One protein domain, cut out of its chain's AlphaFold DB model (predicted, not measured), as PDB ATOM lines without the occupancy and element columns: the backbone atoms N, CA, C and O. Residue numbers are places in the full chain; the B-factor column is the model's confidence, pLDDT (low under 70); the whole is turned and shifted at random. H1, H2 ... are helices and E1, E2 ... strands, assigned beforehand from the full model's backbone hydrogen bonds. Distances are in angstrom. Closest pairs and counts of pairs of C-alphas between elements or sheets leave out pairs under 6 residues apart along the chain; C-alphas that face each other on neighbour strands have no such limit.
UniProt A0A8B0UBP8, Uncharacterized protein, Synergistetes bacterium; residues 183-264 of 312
ATOM      1  N   VAL A 183       3.362  -4.254-125.804       88.81
ATOM      2  CA  VAL A 183       3.409  -3.711-127.169       88.81
ATOM      3  C   VAL A 183       2.019  -3.180-127.546       88.81
ATOM      4  O   VAL A 183       1.030  -3.885-127.318       88.81
ATOM      5  N   PRO A 184       1.896  -1.952-128.089       93.88
ATOM      6  CA  PRO A 184       0.614  -1.463-128.586       93.88
ATOM      7  C   PRO A 184       0.172  -2.281-129.804       93.88
ATOM      8  O   PRO A 184       0.997  -2.790-130.558       93.88
ATOM      9  N   LEU A 185      -1.132  -2.351-130.045       94.06
ATOM     10  CA  LEU A 185      -1.672  -2.938-131.272       94.06
ATOM     11  C   LEU A 185      -2.352  -1.846-132.080       94.06
ATOM     12  O   LEU A 185      -3.108  -1.057-131.517       94.06
ATOM     13  N   VAL A 186      -2.088  -1.793-133.382       93.56
ATOM     14  CA  VAL A 186      -2.672  -0.793-134.277       93.56
ATOM     15  C   VAL A 186      -3.270  -1.482-135.492       93.56
ATOM     16  O   VAL A 186      -2.653  -2.360-136.090       93.56
ATOM     17  N   TRP A 187      -4.468  -1.051-135.867       92.62
ATOM     18  CA  TRP A 187      -5.175  -1.514-137.053       92.62
ATOM     19  C   TRP A 187      -5.704  -0.327-137.840       92.62
ATOM     20  O   TRP A 187      -6.105   0.686-137.263       92.62
ATOM     21  N   THR A 188      -5.755  -0.481-139.159       89.81
ATOM     22  CA  THR A 188      -6.331   0.500-140.076       89.81
ATOM     23  C   THR A 188      -7.305  -0.179-141.031       89.81
ATOM     24  O   THR A 188      -7.134  -1.341-141.396       89.81
ATOM     25  N   SER A 189      -8.369   0.525-141.405       87.69
ATOM     26  CA  SER A 189      -9.385   0.025-142.335       87.69
ATOM     27  C   SER A 189     -10.110   1.198-142.989       87.69
ATOM     28  O   SER A 189     -10.362   2.191-142.313       87.69
ATOM     29  N   PRO A 190     -10.507   1.103-144.267       86.94
ATOM     30  CA  PRO A 190     -11.428   2.071-144.860       86.94
ATOM     31  C   PRO A 190     -12.871   1.905-144.339       86.94
ATOM     32  O   PRO A 190     -13.701   2.787-144.528       86.94
ATOM     33  N   SER A 191     -13.191   0.777-143.692       86.00
ATOM     34  CA  SER A 191     -14.511   0.501-143.108       86.00
ATOM     35  C   SER A 191     -14.619   1.020-141.672       86.00
ATOM     36  O   SER A 191     -13.621   1.086-140.962       86.00
ATOM     37  N   ASP A 192     -15.839   1.298-141.202       84.75
ATOM     38  CA  ASP A 192     -16.127   1.582-139.786       84.75
ATOM     39  C   ASP A 192     -15.940   0.361-138.868       84.75
ATOM     40  O   ASP A 192     -16.009   0.483-137.645       84.75
ATOM     41  N   VAL A 193     -15.703  -0.826-139.435       85.06
ATOM     42  CA  VAL A 193     -15.494  -2.069-138.688       85.06
ATOM     43  C   VAL A 193     -14.075  -2.600-138.943       85.06
ATOM     44  O   VAL A 193     -13.623  -2.616-140.095       85.06
ATOM     45  N   PRO A 194     -13.360  -3.066-137.897       85.88
ATOM     46  CA  PRO A 194     -12.095  -3.767-138.078       85.88
ATOM     47  C   PRO A 194     -12.278  -5.046-138.904       85.88
ATOM     48  O   PRO A 194     -13.331  -5.685-138.872       85.88
ATOM     49  N   VAL A 195     -11.219  -5.477-139.588       88.19
ATOM     50  CA  VAL A 195     -11.184  -6.805-140.223       88.19
ATOM     51  C   VAL A 195     -11.392  -7.916-139.187       88.19
ATOM     52  O   VAL A 195     -11.042  -7.743-138.020       88.19
ATOM     53  N   ALA A 196     -11.929  -9.070-139.600       88.75
ATOM     54  CA  ALA A 196     -12.345 -10.133-138.675       88.75
ATOM     55  C   ALA A 196     -11.282 -10.523-137.618       88.75
ATOM     56  O   ALA A 196     -11.634 -10.513-136.440       88.75
ATOM     57  N   PRO A 197      -9.987 -10.727-137.957       91.69
ATOM     58  CA  PRO A 197      -8.969 -11.043-136.948       91.69
ATOM     59  C   PRO A 197      -8.740  -9.912-135.933       91.69
ATOM     60  O   PRO A 197      -8.533 -10.156-134.747       91.69
ATOM     61  N   ALA A 198      -8.795  -8.657-136.389       91.00
ATOM     62  CA  ALA A 198      -8.656  -7.490-135.523       91.00
ATOM     63  C   ALA A 198      -9.875  -7.335-134.607       91.00
ATOM     64  O   ALA A 198      -9.730  -7.039-133.424       91.00
ATOM     65  N   LEU A 199     -11.078  -7.582-135.133       91.88
ATOM     66  CA  LEU A 199     -12.305  -7.559-134.348       91.88
ATOM     67  C   LEU A 199     -12.290  -8.650-133.272       91.88
ATOM     68  O   LEU A 199     -12.560  -8.349-132.116       91.88
ATOM     69  N   GLU A 200     -11.938  -9.889-133.620       93.06
ATOM     70  CA  GLU A 200     -11.812 -10.993-132.659       93.06
ATOM     71  C   GLU A 200     -10.828 -10.663-131.531       93.06
ATOM     72  O   GLU A 200     -11.137 -10.887-130.359       93.06
ATOM     73  N   MET A 201      -9.687 -10.053-131.867       93.69
ATOM     74  CA  MET A 201      -8.717  -9.582-130.879       93.69
ATOM     75  C   MET A 201      -9.290  -8.483-129.974       93.69
ATOM     76  O   MET A 201      -9.132  -8.525-128.760       93.69
ATOM     77  N   LEU A 202      -9.993  -7.494-130.526       93.19
ATOM     78  CA  LEU A 202     -10.600  -6.430-129.719       93.19
ATOM     79  C   LEU A 202     -11.692  -6.964-128.779       93.19
ATOM     80  O   LEU A 202     -11.778  -6.537-127.628       93.19
ATOM     81  N   LEU A 203     -12.494  -7.925-129.243       93.75
ATOM     82  CA  LEU A 203     -13.501  -8.584-128.411       93.75
ATOM     83  C   LEU A 203     -12.849  -9.395-127.278       93.75
ATOM     84  O   LEU A 203     -13.329  -9.346-126.145       93.75
ATOM     85  N   SER A 204     -11.741 -10.097-127.543       94.12
ATOM     86  CA  SER A 204     -11.008 -10.848-126.509       94.12
ATOM     87  C   SER A 204     -10.352  -9.930-125.465       94.12
ATOM     88  O   SER A 204     -10.269 -10.284-124.289       94.12
ATOM     89  N   LEU A 205      -9.993  -8.704-125.861       93.31
ATOM     90  CA  LEU A 205      -9.534  -7.622-124.982       93.31
ATOM     91  C   LEU A 205     -10.676  -6.918-124.220       93.31
ATOM     92  O   LEU A 205     -10.445  -5.915-123.537       93.31
ATOM     93  N   GLY A 206     -11.900  -7.448-124.292       93.00
ATOM     94  CA  GLY A 206     -13.046  -7.006-123.500       93.00
ATOM     95  C   GLY A 206     -13.765  -5.770-124.041       93.00
ATOM     96  O   GLY A 206     -14.567  -5.188-123.313       93.00
ATOM     97  N   PHE A 207     -13.497  -5.353-125.283       92.81
ATOM     98  CA  PHE A 207     -14.253  -4.277-125.925       92.81
ATOM     99  C   PHE A 207     -15.543  -4.825-126.538       92.81
ATOM    100  O   PHE A 207     -15.540  -5.858-127.202       92.81
ATOM    101  N   GLY A 208     -16.661  -4.130-126.336       89.31
ATOM    102  CA  GLY A 208     -17.939  -4.496-126.948       89.31
ATOM    103  C   GLY A 208     -17.973  -4.185-128.448       89.31
ATOM    104  O   GLY A 208     -17.301  -3.264-128.913       89.31
ATOM    105  N   ARG A 209     -18.818  -4.890-129.217       86.69
ATOM    106  CA  ARG A 209     -18.975  -4.645-130.669       86.69
ATOM    107  C   ARG A 209     -19.285  -3.180-130.979       86.69
ATOM    108  O   ARG A 209     -18.656  -2.607-131.863       86.69
ATOM    109  N   GLU A 210     -20.173  -2.563-130.207       84.81
ATOM    110  CA  GLU A 210     -20.526  -1.146-130.348       84.81
ATOM    111  C   GLU A 210     -19.312  -0.230-130.130       84.81
ATOM    112  O   GLU A 210     -19.048   0.661-130.933       84.81
ATOM    113  N   GLN A 211     -18.485  -0.509-129.117       85.62
ATOM    114  CA  GLN A 211     -17.257   0.251-128.855       85.62
ATOM    115  C   GLN A 211     -16.235   0.106-129.989       85.62
ATOM    116  O   GLN A 211     -15.497   1.050-130.268       85.62
ATOM    117  N   THR A 212     -16.197  -1.045-130.668       83.88
ATOM    118  CA  THR A 212     -15.266  -1.286-131.782       83.88
ATOM    119  C   THR A 212     -15.707  -0.651-133.099       83.88
ATOM    120  O   THR A 212     -14.846  -0.190-133.842       83.88
ATOM    121  N   SER A 213     -17.011  -0.578-133.386       79.06
ATOM    122  CA  SER A 213     -17.528  -0.100-134.678       79.06
ATOM    123  C   SER A 213     -18.040   1.338-134.662       79.06
ATOM    124  O   SER A 213     -18.217   1.943-135.717       79.06
ATOM    125  N   ASP A 214     -18.291   1.918-133.486       75.44
ATOM    126  CA  ASP A 214     -18.920   3.233-133.432       75.44
ATOM    127  C   ASP A 214     -17.925   4.380-133.644       75.44
ATOM    128  O   ASP A 214     -17.375   4.941-132.691       75.44
ATOM    129  N   PHE A 215     -17.681   4.749-134.899       73.75
ATOM    130  CA  PHE A 215     -16.966   5.981-135.226       73.75
ATOM    131  C   PHE A 215     -17.853   7.219-135.147       73.75
ATOM    132  O   PHE A 215     -17.304   8.302-135.286       73.75
ATOM    133  N   ARG A 216     -19.168   7.115-134.894       64.38
ATOM    134  CA  ARG A 216     -20.121   8.243-134.964       64.38
ATOM    135  C   ARG A 216     -20.056   9.203-133.777       64.38
ATOM    136  O   ARG A 216     -20.710  10.241-133.825       64.38
ATOM    137  N   SER A 217     -19.254   8.898-132.751       65.69
ATOM    138  CA  SER A 217     -18.949   9.850-131.678       65.69
ATOM    139  C   SER A 217     -18.488  11.198-132.264       65.69
ATOM    140  O   SER A 217     -17.691  11.195-133.210       65.69
ATOM    141  N   PRO A 218     -18.967  12.343-131.737       66.00
ATOM    142  CA  PRO A 218     -18.482  13.660-132.147       66.00
ATOM    143  C   PRO A 218     -17.000  13.863-131.798       66.00
ATOM    144  O   PRO A 218     -16.321  14.650-132.454       66.00
ATOM    145  N   ASP A 219     -16.484  13.123-130.813       75.12
ATOM    146  CA  ASP A 219     -15.086  13.191-130.402       75.12
ATOM    147  C   ASP A 219     -14.196  12.375-131.351       75.12
ATOM    148  O   ASP A 219     -14.313  11.149-131.454       75.12
ATOM    149  N   ASN A 220     -13.264  13.053-132.023       82.38
ATOM    150  CA  ASN A 220     -12.229  12.432-132.844       82.38
ATOM    151  C   ASN A 220     -10.855  13.038-132.496       82.38
ATOM    152  O   ASN A 220     -10.615  14.196-132.840       82.38
ATOM    153  N   PRO A 221      -9.937  12.295-131.849       88.88
ATOM    154  CA  PRO A 221     -10.022  10.875-131.481       88.88
ATOM    155  C   PRO A 221     -10.934  10.584-130.271       88.88
ATOM    156  O   PRO A 221     -11.104  11.429-129.395       88.88
ATOM    157  N   SER A 222     -11.464   9.356-130.190       90.25
ATOM    158  CA  SER A 222     -12.282   8.858-129.066       90.25
ATOM    159  C   SER A 222     -11.598   7.720-128.304       90.25
ATOM    160  O   SER A 222     -10.712   7.047-128.834       90.25
ATOM    161  N   ILE A 223     -12.009   7.500-127.048       92.56
ATOM    162  CA  ILE A 223     -11.389   6.527-126.137       92.56
ATOM    163  C   ILE A 223     -12.435   5.602-125.515       92.56
ATOM    164  O   ILE A 223     -13.441   6.063-124.983       92.56
ATOM    165  N   HIS A 224     -12.123   4.309-125.480       92.44
ATOM    166  CA  HIS A 224     -12.862   3.273-124.762       92.44
ATOM    167  C   HIS A 224     -11.921   2.556-123.794       92.44
ATOM    168  O   HIS A 224     -10.739   2.370-124.087       92.44
ATOM    169  N   ARG A 225     -12.421   2.166-122.620       93.88
ATOM    170  CA  ARG A 225     -11.624   1.489-121.586       93.88
ATOM    171  C   ARG A 225     -12.085   0.050-121.420       93.88
ATOM    172  O   ARG A 225     -13.286  -0.204-121.418       93.88
ATOM    173  N   SER A 226     -11.135  -0.850-121.210       93.25
ATOM    174  CA  SER A 226     -11.382  -2.203-120.720       93.25
ATOM    175  C   SER A 226     -10.491  -2.490-119.511       93.25
ATOM    176  O   SER A 226      -9.643  -1.679-119.136       93.25
ATOM    177  N   GLN A 227     -10.668  -3.658-118.894       89.44
ATOM    178  CA  GLN A 227      -9.793  -4.114-117.808       89.44
ATOM    179  C   GLN A 227      -8.338  -4.347-118.259       89.44
ATOM    180  O   GLN A 227      -7.434  -4.350-117.430       89.44
ATOM    181  N   TRP A 228      -8.116  -4.544-119.562       90.25
ATOM    182  CA  TRP A 228      -6.804  -4.858-120.132       90.25
ATOM    183  C   TRP A 228      -6.067  -3.622-120.655       90.25
ATOM    184  O   TRP A 228      -4.844  -3.647-120.803       90.25
ATOM    185  N   GLY A 229      -6.785  -2.532-120.936       94.31
ATOM    186  CA  GLY A 229      -6.171  -1.340-121.497       94.31
ATOM    187  C   GLY A 229      -7.152  -0.343-122.092       94.31
ATOM    188  O   GLY A 229      -8.333  -0.284-121.745       94.31
ATOM    189  N   ILE A 230      -6.615   0.470-122.993       95.56
ATOM    190  CA  ILE A 230      -7.295   1.597-123.614       95.56
ATOM    191  C   ILE A 230      -7.372   1.372-125.117       95.56
ATOM    192  O   ILE A 230      -6.352   1.144-125.759       95.56
ATOM    193  N   LEU A 231      -8.571   1.479-125.681       95.31
ATOM    194  CA  LEU A 231      -8.790   1.535-127.120       95.31
ATOM    195  C   LEU A 231      -8.985   2.991-127.537       95.31
ATOM    196  O   LEU A 231      -9.956   3.634-127.142       95.31
ATOM    197  N   LEU A 232      -8.076   3.495-128.359       94.31
ATOM    198  CA  LEU A 232      -8.155   4.797-129.001       94.31
ATOM    199  C   LEU A 232      -8.598   4.608-130.450       94.31
ATOM    200  O   LEU A 232      -8.062   3.760-131.163       94.31
ATOM    201  N   LYS A 233      -9.565   5.407-130.893       92.31
ATOM    202  CA  LYS A 233     -10.048   5.404-132.275       92.31
ATOM    203  C   LYS A 233      -9.868   6.773-132.901       92.31
ATOM    204  O   LYS A 233     -10.193   7.778-132.270       92.31
ATOM    205  N   GLN A 234      -9.389   6.804-134.137       91.00
ATOM    206  CA  GLN A 234      -9.211   8.043-134.887       91.00
ATOM    207  C   GLN A 234      -9.664   7.871-136.334       91.00
ATOM    208  O   GLN A 234      -9.383   6.852-136.962       91.00
ATOM    209  N   ARG A 235     -10.335   8.892-136.866       88.31
ATOM    210  CA  ARG A 235     -10.572   9.040-138.302       88.31
ATOM    211  C   ARG A 235      -9.420   9.835-138.916       88.31
ATOM    212  O   ARG A 235      -9.066  10.899-138.402       88.31
ATOM    213  N   LEU A 236      -8.823   9.284-139.963       83.75
ATOM    214  CA  LEU A 236      -7.722   9.849-140.733       83.75
ATOM    215  C   LEU A 236      -8.261  10.295-142.093       83.75
ATOM    216  O   LEU A 236      -8.951   9.532-142.771       83.75
ATOM    217  N   PHE A 237      -7.917  11.510-142.504       71.25
ATOM    218  CA  PHE A 237      -8.227  12.019-143.836       71.25
ATOM    219  C   PHE A 237      -6.971  11.908-144.695       71.25
ATOM    220  O   PHE A 237      -5.918  12.407-144.299       71.25
ATOM    221  N   ALA A 238      -7.065  11.221-145.834       58.09
ATOM    222  CA  ALA A 238      -5.968  11.180-146.790       58.09
ATOM    223  C   ALA A 238      -5.754  12.585-147.393       58.09
ATOM    224  O   ALA A 238      -6.738  13.254-147.713       58.09
ATOM    225  N   PRO A 239      -4.501  13.039-147.572       53.34
ATOM    226  CA  PRO A 239      -4.198  14.365-148.117       53.34
ATOM    227  C   PRO A 239      -4.438  14.506-149.635       53.34
ATOM    228  O   PRO A 239      -4.260  15.597-150.167       53.34
ATOM    229  N   SER A 240      -4.834  13.442-150.346       52.34
ATOM    230  CA  SER A 240      -5.104  13.460-151.794       52.34
ATOM    231  C   SER A 240      -6.602  13.386-152.117       52.34
ATOM    232  O   SER A 240      -7.325  12.609-151.493       52.34
ATOM    233  N   ASP A 241      -7.022  14.132-153.147       46.12
ATOM    234  CA  ASP A 241      -8.389  14.434-153.632       46.12
ATOM    235  C   ASP A 241      -9.342  13.252-153.965       46.12
ATOM    236  O   ASP A 241     -10.397  13.453-154.560       46.12
ATOM    237  N   GLU A 242      -9.052  12.024-153.530       52.28
ATOM    238  CA  GLU A 242      -9.959  10.867-153.640       52.28
ATOM    239  C   GLU A 242     -10.486  10.360-152.284       52.28
ATOM    240  O   GLU A 242     -10.938   9.229-152.177       52.28
ATOM    241  N   GLY A 243     -10.473  11.197-151.240       58.81
ATOM    242  CA  GLY A 243     -11.510  11.233-150.191       58.81
ATOM    243  C   GLY A 243     -11.825   9.963-149.378       58.81
ATOM    244  O   GLY A 243     -12.836   9.951-148.675       58.81
ATOM    245  N   ILE A 244     -11.021   8.897-149.435       67.12
ATOM    246  CA  ILE A 244     -11.256   7.702-148.616       67.12
ATOM    247  C   ILE A 244     -10.779   7.993-147.193       67.12
ATOM    248  O   ILE A 244      -9.587   7.991-146.884       67.12
ATOM    249  N   GLU A 245     -11.739   8.251-146.314       82.38
ATOM    250  CA  GLU A 245     -11.505   8.375-144.882       82.38
ATOM    251  C   GLU A 245     -11.085   7.010-144.312       82.38
ATOM    252  O   GLU A 245     -11.789   6.004-144.430       82.38
ATOM    253  N   MET A 246      -9.920   6.974-143.672       86.62
ATOM    254  CA  MET A 246      -9.376   5.772-143.053       86.62
ATOM    255  C   MET A 246      -9.693   5.772-141.562       86.62
ATOM    256  O   MET A 246      -9.541   6.773-140.865       86.62
ATOM    257  N   ARG A 247     -10.118   4.626-141.044       89.81
ATOM    258  CA  ARG A 247     -10.358   4.405-139.624       89.81
ATOM    259  C   ARG A 247      -9.140   3.754-139.026       89.81
ATOM    260  O   ARG A 247      -8.554   2.839-139.608       89.81
ATOM    261  N   LEU A 248      -8.785   4.224-137.846       91.94
ATOM    262  CA  LEU A 248      -7.705   3.676-137.068       91.94
ATOM    263  C   LEU A 248      -8.216   3.248-135.698       91.94
ATOM    264  O   LEU A 248      -8.952   3.984-135.036       91.94
ATOM    265  N   TRP A 249      -7.726   2.095-135.251       94.06
ATOM    266  CA  TRP A 249      -7.854   1.589-133.890       94.06
ATOM    267  C   TRP A 249      -6.463   1.371-133.315       94.06
ATOM    268  O   TRP A 249      -5.623   0.746-133.958       94.06
ATOM    269  N   ALA A 250      -6.230   1.846-132.098       95.44
ATOM    270  CA  ALA A 250      -5.015   1.574-131.352       95.44
ATOM    271  C   ALA A 250      -5.356   1.101-129.944       95.44
ATOM    272  O   ALA A 250      -6.001   1.818-129.178       95.44
ATOM    273  N   PHE A 251      -4.918  -0.105-129.602       95.88
ATOM    274  CA  PHE A 251      -4.986  -0.627-128.249       95.88
ATOM    275  C   PHE A 251      -3.666  -0.380-127.517       95.88
ATOM    276  O   PHE A 251      -2.591  -0.725-128.010       95.88
ATOM    277  N   PHE A 252      -3.770   0.171-126.311       96.19
ATOM    278  CA  PHE A 252      -2.661   0.419-125.404       96.19
ATOM    279  C   PHE A 252      -2.869  -0.365-124.107       96.19
ATOM    280  O   PHE A 252      -3.860  -0.115-123.410       96.19
ATOM    281  N   PRO A 253      -1.936  -1.253-123.725       95.31
ATOM    282  CA  PRO A 253      -1.896  -1.798-122.373       95.31
ATOM    283  C   PRO A 253      -1.856  -0.676-121.328       95.31
ATOM    284  O   PRO A 253      -1.243   0.370-121.561       95.31
ATOM    285  N   VAL A 254      -2.476  -0.890-120.162       93.50
ATOM    286  CA  VAL A 254      -2.550   0.129-119.094       93.50
ATOM    287  C   VAL A 254      -1.176   0.730-118.742       93.50
ATOM    288  O   VAL A 254      -1.083   1.957-118.714       93.50
ATOM    289  N   PRO A 255      -0.095  -0.057-118.533       93.56
ATOM    290  CA  PRO A 255       1.207   0.511-118.170       93.56
ATOM    291  C   PRO A 255       1.771   1.439-119.250       93.56
ATOM    292  O   PRO A 255       2.286   2.515-118.944       93.56
ATOM    293  N   LEU A 256       1.639   1.044-120.519       95.25
ATOM    294  CA  LEU A 256       2.069   1.858-121.648       95.25
ATOM    295  C   LEU A 256       1.252   3.151-121.739       95.25
ATOM    296  O   LEU A 256       1.825   4.230-121.869       95.25
ATOM    297  N   TRP A 257      -0.075   3.055-121.637       94.94
ATOM    298  CA  TRP A 257      -0.958   4.220-121.683       94.94
ATOM    299  C   TRP A 257      -0.613   5.253-120.607       94.94
ATOM    300  O   TRP A 257      -0.541   6.450-120.887       94.94
ATOM    301  N   GLU A 258      -0.370   4.789-119.383       92.94
ATOM    302  CA  GLU A 258      -0.015   5.646-118.256       92.94
ATOM    303  C   GLU A 258       1.327   6.357-118.471       92.94
ATOM    304  O   GLU A 258       1.427   7.561-118.223       92.94
ATOM    305  N   ASN A 259       2.329   5.670-119.025       93.38
ATOM    306  CA  ASN A 259       3.595   6.311-119.377       93.38
ATOM    307  C   ASN A 259       3.410   7.374-120.470       93.38
ATOM    308  O   ASN A 259       3.835   8.514-120.286       93.38
ATOM    309  N   LEU A 260       2.706   7.058-121.559       94.81
ATOM    310  CA  LEU A 260       2.502   8.007-122.661       94.81
ATOM    311  C   LEU A 260       1.725   9.251-122.213       94.81
ATOM    312  O   LEU A 260       2.065  10.373-122.585       94.81
ATOM    313  N   ARG A 261       0.686   9.069-121.393       94.06
ATOM    314  CA  ARG A 261      -0.216  10.154-120.994       94.06
ATOM    315  C   ARG A 261       0.254  10.944-119.783       94.06
ATOM    316  O   ARG A 261       0.105  12.162-119.793       94.06
ATOM    317  N   ARG A 262       0.751  10.281-118.734       89.94
ATOM    318  CA  ARG A 262       1.136  10.953-117.480       89.94
ATOM    319  C   ARG A 262       2.612  11.313-117.444       89.94
ATOM    320  O   ARG A 262       2.931  12.427-117.052       89.94
ATOM    321  N   ARG A 263       3.496  10.390-117.834       90.25
ATOM    322  CA  ARG A 263       4.950  10.614-117.775       90.25
ATOM    323  C   ARG A 263       5.424  11.488-118.933       90.25
ATOM    324  O   ARG A 263       6.087  12.492-118.701       90.25
ATOM    325  N   ASP A 264       5.045  11.127-120.155       90.56
ATOM    326  CA  ASP A 264       5.512  11.802-121.372       90.56
ATOM    327  C   ASP A 264       4.578  12.951-121.805       90.56
ATOM    328  O   ASP A 264       4.944  13.797-122.626       90.56
TER     329      ASP A 264
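Overview. This is residues 183 to 264 of the 312 residues of an uncharacterized protein of Synergistetes bacterium (UniProt A0A8B0UBP8). A twisted antiparallel sheet of four strands is covered on one face by H1, with the short H2 next to H1 and grazing the sheet; H3 follows straight from E4 at one end of the sheet and lies on the opposite face. The link between E3 and E4 reaches one end of the longest axis. The printed part has 82 residues, with three named helices and four named strands in the order E1 H1 H2 E2 E3 E4 H3, and the sheet's order is E1, E4, E3, E2. The class is mixed, helices and strands; the whole is compact, with a radius of gyration of the C-alphas of 13.0 A and spans of 39 by 29 by 24 A.

Along the chain. In the sheet, E1 is residues 185 to 189, 13.8 A long, from C-alpha 185 at (-1.672, -2.938, -131.272); E4 is 246 to 253, 23.3 A; E3 is 229 to 236, 22.3 A; E2 is 222 to 225, 10.5 A. H1 is residues 196 to 204, 12.3 A, H2 is 209 to 213, 6.2 A, and H3 is 254 to 263, 13.0 A, ending with C-alpha 263 at (4.950, 10.614, -117.775).

Arrangement. E2, E3 and E4 form a meander, each strand the antiparallel neighbour of the one before, with hairpins E2 and E3, E3 and E4. N 224 and O 231 are 2.8 A apart, N 232 and O 250 2.8 A, and, between E1 and E4, N 187 and O 249 2.9 A. H1 is over E1 and E4 at a height over the sheet of 10.7 A, slantwise to the strands. H1 and H2 only just touch, with 3 pairs of C-alphas within 8 A, the closest those of Leu 203 and Arg 209, 7.1 A. The closest C-alphas of E3 and H3 are those of Gly 229 and Val 254, 4.6 A. In H1, H2 and H3 every O i to N i+4 pair is within hydrogen-bond range.

Size, cuts and confidence. The two C-alphas farthest apart, those of Gln 227 and Asp 241, are 40.4 A apart. The printed part has no cut, and no link is long. The model's pLDDT is under 70 at residues 216 to 218 and 238 to 244.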